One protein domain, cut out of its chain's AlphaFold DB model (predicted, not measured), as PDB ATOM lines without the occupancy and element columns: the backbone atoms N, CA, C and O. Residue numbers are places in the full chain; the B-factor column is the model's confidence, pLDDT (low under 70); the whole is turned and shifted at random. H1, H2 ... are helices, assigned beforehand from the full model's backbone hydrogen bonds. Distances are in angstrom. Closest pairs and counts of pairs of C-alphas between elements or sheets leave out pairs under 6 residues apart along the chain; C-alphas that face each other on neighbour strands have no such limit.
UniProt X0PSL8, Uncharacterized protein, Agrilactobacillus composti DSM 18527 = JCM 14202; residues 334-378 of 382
ATOM      1  N   ASP A 334     175.731 215.394 179.663       65.12
ATOM      2  CA  ASP A 334     174.868 215.748 180.793       65.12
ATOM      3  C   ASP A 334     175.726 216.295 181.953       65.12
ATOM      4  O   ASP A 334     176.546 215.560 182.522       65.12
ATOM      5  N   PRO A 335     175.587 217.584 182.318       59.28
ATOM      6  CA  PRO A 335     176.472 218.238 183.275       59.28
ATOM      7  C   PRO A 335     176.275 217.789 184.731       59.28
ATOM      8  O   PRO A 335     177.114 218.120 185.572       59.28
ATOM      9  N   ARG A 336     175.197 217.066 185.080       72.31
ATOM     10  CA  ARG A 336     174.891 216.716 186.482       72.31
ATOM     11  C   ARG A 336     175.119 215.237 186.803       72.31
ATOM     12  O   ARG A 336     174.555 214.347 186.183       72.31
ATOM     13  N   MET A 337     175.906 214.993 187.854       75.75
ATOM     14  CA  MET A 337     176.112 213.667 188.443       75.75
ATOM     15  C   MET A 337     175.080 213.432 189.557       75.75
ATOM     16  O   MET A 337     175.152 214.068 190.607       75.75
ATOM     17  N   ASP A 338     174.120 212.536 189.331       82.56
ATOM     18  CA  ASP A 338     173.171 212.058 190.344       82.56
ATOM     19  C   ASP A 338     173.514 210.624 190.800       82.56
ATOM     20  O   ASP A 338     174.392 209.965 190.238       82.56
ATOM     21  N   GLN A 339     172.812 210.116 191.822       75.38
ATOM     22  CA  GLN A 339     173.021 208.753 192.336       75.38
ATOM     23  C   GLN A 339     172.846 207.697 191.236       75.38
ATOM     24  O   GLN A 339     173.630 206.755 191.145       75.38
ATOM     25  N   THR A 340     171.845 207.866 190.370       79.44
ATOM     26  CA  THR A 340     171.532 206.929 189.284       79.44
ATOM     27  C   THR A 340     172.676 206.833 188.277       79.44
ATOM     28  O   THR A 340     173.059 205.739 187.849       79.44
ATOM     29  N   THR A 341     173.244 207.979 187.914       76.81
ATOM     30  CA  THR A 341     174.359 208.105 186.980       76.81
ATOM     31  C   THR A 341     175.649 207.585 187.590       76.81
ATOM     32  O   THR A 341     176.359 206.801 186.959       76.81
ATOM     33  N   TYR A 342     175.911 207.921 188.850       70.62
ATOM     34  CA  TYR A 342     177.063 207.420 189.585       70.62
ATOM     35  C   TYR A 342     177.016 205.891 189.762       70.62
ATOM     36  O   TYR A 342     178.002 205.202 189.487       70.62
ATOM     37  N   ASP A 343     175.855 205.320 190.097       69.44
ATOM     38  CA  ASP A 343     175.656 203.867 190.155       69.44
ATOM     39  C   ASP A 343     175.788 203.205 188.778       69.44
ATOM     40  O   ASP A 343     176.278 202.077 188.663       69.44
ATOM     41  N   THR A 344     175.389 203.898 187.712       72.44
ATOM     42  CA  THR A 344     175.562 203.424 186.335       72.44
ATOM     43  C   THR A 344     177.035 203.418 185.931       72.44
ATOM     44  O   THR A 344     177.505 202.411 185.406       72.44
ATOM     45  N   LEU A 345     177.800 204.464 186.250       69.75
ATOM     46  CA  LEU A 345     179.248 204.522 186.022       69.75
ATOM     47  C   LEU A 345     179.993 203.469 186.844       69.75
ATOM     48  O   LEU A 345     180.846 202.759 186.304       69.75
ATOM     49  N   LYS A 346     179.604 203.269 188.110       65.44
ATOM     50  CA  LYS A 346     180.078 202.141 188.922       65.44
ATOM     51  C   LYS A 346     179.816 200.817 188.218       65.44
ATOM     52  O   LYS A 346     180.740 200.020 188.093       65.44
ATOM     53  N   ARG A 347     178.605 200.584 187.696       64.44
ATOM     54  CA  ARG A 347     178.265 199.367 186.930       64.44
ATOM     55  C   ARG A 347     179.087 199.235 185.646       64.44
ATOM     56  O   ARG A 347     179.511 198.126 185.337       64.44
ATOM     57  N   ILE A 348     179.344 200.326 184.926       64.38
ATOM     58  CA  ILE A 348     180.151 200.346 183.697       64.38
ATOM     59  C   ILE A 348     181.607 199.972 183.982       64.38
ATOM     60  O   ILE A 348     182.167 199.137 183.280       64.38
ATOM     61  N   VAL A 349     182.218 200.542 185.023       64.25
ATOM     62  CA  VAL A 349     183.570 200.169 185.481       64.25
ATOM     63  C   VAL A 349     183.590 198.722 185.975       64.25
ATOM     64  O   VAL A 349     184.557 197.988 185.771       64.25
ATOM     65  N   TYR A 350     182.507 198.312 186.627       61.72
ATOM     66  CA  TYR A 350     182.367 197.013 187.261       61.72
ATOM     67  C   TYR A 350     182.230 195.855 186.248       61.72
ATOM     68  O   TYR A 350     182.871 194.814 186.421       61.72
ATOM     69  N   TRP A 351     181.443 196.033 185.182       61.28
ATOM     70  CA  TRP A 351     181.217 195.041 184.117       61.28
ATOM     71  C   TRP A 351     182.114 195.224 182.890       61.28
ATOM     72  O   TRP A 351     182.299 194.286 182.113       61.28
ATOM     73  N   GLY A 352     182.643 196.428 182.701       58.25
ATOM     74  CA  GLY A 352     183.440 196.810 181.550       58.25
ATOM     75  C   GLY A 352     184.842 196.216 181.537       58.25
ATOM     76  O   GLY A 352     185.339 195.612 182.494       58.25
ATOM     77  N   SER A 353     185.515 196.406 180.406       63.69
ATOM     78  CA  SER A 353     186.929 196.078 180.281       63.69
ATOM     79  C   SER A 353     187.797 197.037 181.104       63.69
ATOM     80  O   SER A 353     187.361 198.108 181.524       63.69
ATOM     81  N   ARG A 354     189.080 196.692 181.280       57.69
ATOM     82  CA  ARG A 354     190.070 197.630 181.837       57.69
ATOM     83  C   ARG A 354     190.125 198.940 181.036       57.69
ATOM     84  O   ARG A 354     190.433 199.974 181.614       57.69
ATOM     85  N   SER A 355     189.792 198.890 179.744       61.44
ATOM     86  CA  SER A 355     189.693 200.072 178.890       61.44
ATOM     87  C   SER A 355     188.633 201.040 179.403       61.44
ATOM     88  O   SER A 355     188.924 202.218 179.495       61.44
ATOM     89  N   ASN A 356     187.465 200.565 179.842       60.34
ATOM     90  CA  ASN A 356     186.383 201.430 180.334       60.34
ATOM     91  C   ASN A 356     186.814 202.228 181.568       60.34
ATOM     92  O   ASN A 356     186.550 203.424 181.663       60.34
ATOM     93  N   SER A 357     187.514 201.577 182.503       64.44
ATOM     94  CA  SER A 357     188.070 202.250 183.682       64.44
ATOM     95  C   SER A 357     189.109 203.301 183.295       64.44
ATOM     96  O   SER A 357     189.128 204.379 183.880       64.44
ATOM     97  N   ILE A 358     189.959 202.993 182.309       65.56
ATOM     98  CA  ILE A 358     190.962 203.931 181.800       65.56
ATOM     99  C   ILE A 358     190.268 205.120 181.138       65.56
ATOM    100  O   ILE A 358     190.562 206.240 181.521       65.56
ATOM    101  N   THR A 359     189.308 204.891 180.240       69.19
ATOM    102  CA  THR A 359     188.573 205.947 179.532       69.19
ATOM    103  C   THR A 359     187.889 206.914 180.498       69.19
ATOM    104  O   THR A 359     187.990 208.126 180.316       69.19
ATOM    105  N   ILE A 360     187.248 206.400 181.555       66.56
ATOM    106  CA  ILE A 360     186.625 207.229 182.599       66.56
ATOM    107  C   ILE A 360     187.686 208.025 183.368       66.56
ATOM    108  O   ILE A 360     187.518 209.221 183.576       66.56
ATOM    109  N   PHE A 361     188.794 207.386 183.755       65.44
ATOM    110  CA  PHE A 361     189.869 208.038 184.505       65.44
ATOM    111  C   PHE A 361     190.606 209.113 183.690       65.44
ATOM    112  O   PHE A 361     191.012 210.135 184.235       65.44
ATOM    113  N   THR A 362     190.793 208.891 182.387       70.56
ATOM    114  CA  THR A 362     191.481 209.826 181.487       70.56
ATOM    115  C   THR A 362     190.603 210.993 181.045       70.56
ATOM    116  O   THR A 362     191.128 211.985 180.546       70.56
ATOM    117  N   ASN A 363     189.281 210.905 181.220       74.06
ATOM    118  CA  ASN A 363     188.375 212.017 180.966       74.06
ATOM    119  C   ASN A 363     188.353 212.948 182.191       74.06
ATOM    120  O   ASN A 363     187.701 212.668 183.197       74.06
ATOM    121  N   ALA A 364     189.100 214.053 182.102       76.12
ATOM    122  CA  ALA A 364     189.309 214.982 183.212       76.12
ATOM    123  C   ALA A 364     188.005 215.604 183.741       76.12
ATOM    124  O   ALA A 364     187.858 215.756 184.953       76.12
ATOM    125  N   ASP A 365     187.062 215.922 182.854       81.44
ATOM    126  CA  ASP A 365     185.783 216.532 183.223       81.44
ATOM    127  C   ASP A 365     184.882 215.517 183.940       81.44
ATOM    128  O   ASP A 365     184.440 215.741 185.069       81.44
ATOM    129  N   LEU A 366     184.725 214.319 183.368       77.19
ATOM    130  CA  LEU A 366     183.965 213.241 184.001       77.19
ATOM    131  C   LEU A 366     184.537 212.857 185.375       77.19
ATOM    132  O   LEU A 366     183.794 212.700 186.345       77.19
ATOM    133  N   MET A 367     185.861 212.742 185.488       75.94
ATOM    134  CA  MET A 367     186.514 212.411 186.752       75.94
ATOM    135  C   MET A 367     186.363 213.534 187.793       75.94
ATOM    136  O   MET A 367     186.220 213.244 188.982       75.94
ATOM    137  N   ALA A 368     186.353 214.805 187.378       79.19
ATOM    138  CA  ALA A 368     186.073 215.931 188.270       79.19
ATOM    139  C   ALA A 368     184.631 215.885 188.802       79.19
ATOM    140  O   ALA A 368     184.423 216.046 190.007       79.19
ATOM    141  N   ARG A 369     183.649 215.575 187.942       78.25
ATOM    142  CA  ARG A 369     182.236 215.399 188.329       78.25
ATOM    143  C   ARG A 369     182.057 214.235 189.314       78.25
ATOM    144  O   ARG A 369     181.357 214.383 190.314       78.25
ATOM    145  N   ILE A 370     182.735 213.106 189.078       75.81
ATOM    146  CA  ILE A 370     182.747 211.949 189.991       75.81
ATOM    147  C   ILE A 370     183.307 212.342 191.365       75.81
ATOM    148  O   ILE A 370     182.659 212.094 192.377       75.81
ATOM    149  N   LYS A 371     184.470 213.006 191.413       74.38
ATOM    150  CA  LYS A 371     185.087 213.432 192.681       74.38
ATOM    151  C   LYS A 371     184.229 214.433 193.444       74.38
ATOM    152  O   LYS A 371     184.125 214.335 194.664       74.38
ATOM    153  N   ALA A 372     183.614 215.387 192.746       80.69
ATOM    154  CA  ALA A 372     182.711 216.354 193.361       80.69
ATOM    155  C   ALA A 372     181.503 215.654 194.005       80.69
ATOM    156  O   ALA A 372     181.152 215.963 195.141       80.69
ATOM    157  N   TYR A 373     180.926 214.664 193.316       78.12
ATOM    158  CA  TYR A 373     179.836 213.846 193.843       78.12
ATOM    159  C   TYR A 373     180.263 212.991 195.047       78.12
ATOM    160  O   TYR A 373     179.555 212.943 196.050       78.12
ATOM    161  N   GLU A 374     181.429 212.347 194.988       72.69
ATOM    162  CA  GLU A 374     181.965 211.542 196.095       72.69
ATOM    163  C   GLU A 374     182.273 212.387 197.336       72.69
ATOM    164  O   GLU A 374     181.958 211.975 198.451       72.69
ATOM    165  N   THR A 375     182.819 213.591 197.141       77.19
ATOM    166  CA  THR A 375     183.115 214.542 198.224       77.19
ATOM    167  C   THR A 375     181.831 215.074 198.858       77.19
ATOM    168  O   THR A 375     181.730 215.135 200.079       77.19
ATOM    169  N   ALA A 376     180.825 215.414 198.046       81.00
ATOM    170  CA  ALA A 376     179.539 215.912 198.532       81.00
ATOM    171  C   ALA A 376     178.736 214.867 199.329       81.00
ATOM    172  O   ALA A 376     177.890 215.240 200.134       81.00
ATOM    173  N   ASN A 377     179.000 213.574 199.114       76.19
ATOM    174  CA  ASN A 377     178.302 212.467 199.773       76.19
ATOM    175  C   ASN A 377     179.179 211.693 200.777       76.19
ATOM    176  O   ASN A 377     178.778 210.615 201.208       76.19
ATOM    177  N   HIS A 378     180.357 212.215 201.147       71.81
ATOM    178  CA  HIS A 378     181.294 211.580 202.092       71.81
ATOM    179  C   HIS A 378     181.678 210.128 201.733       71.81
ATOM    180  O   HIS A 378     181.851 209.281 202.601       71.81
TER     181      HIS A 378
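AT A GLANCE: This is residues 334 to 378 of the 382 residues of an uncharacterized protein of Agrilactobacillus composti DSM 18527 = JCM 14202 (UniProt X0PSL8). Three helices follow one another round an open triangle, with H1, H2 and H3 as its sides and few contacts across it. H1 and H2 meet at one corner, H2 and H3 at the next, and the first part of H1 comes near H3 to nearly close the ring; the corner at residues 350 to 355 sticks out. The printed part has 45 residues, with three named helices in the order H1, H2, H3 and no named strand, and its class is all helix. It is compact, with a radius of gyration of the C-alphas of 10.3 A, and spans 28 by 21 by 20 A.

HOW THE PARTS SIT: H1, residues 339 to 351, and H2, residues 354 to 362, only just touch, with 3 pairs of C-alphas within 8 A, and only at the corner by their link. The closest C-alphas are those of Val 349 and Ser 357, 5.3 A apart, and H1 takes part with residues 348 to 349 alone. Their lines stand at a steep tilt of 43 degrees, opposite ways. H3, residues 364 to 376, and H2 also only just touch, with 3 such pairs, and only at the corner by their link. Their closest C-alphas, Phe 361 and Met 367, are 6.0 A apart; H3 takes part with residues 366 to 367 alone, and the lines are about perpendicular at 84 degrees. H1 and H3 are close but not clearly touching, the closest C-alphas being those of Tyr 342 and Ile 370 at 7.3 A, at a steep tilt of 59 degrees, opposite ways. In H1, H2 and H3 every O i to N i+4 pair is within hydrogen-bond range.

IN THESE COORDINATES: H1 begins at C-alpha 339, (173.021, 208.753, 192.336), and measures 18.0 A. H2 begins at C-alpha 354, (190.070, 197.630, 181.837), and measures 12.3 A. H3 measures 18.2 A and ends at C-alpha 376, (179.539, 215.912, 198.532).

THE WHOLE: The two C-alphas farthest apart, those of Ser 353 and Ala 376, are 27.9 A apart. The printed part has no cut, and the links H1 to H2 and H2 to H3 are tight. The mean pLDDT of the printed part is 70.7; residues 334 to 335, 343 and 345 to 361 are under 70.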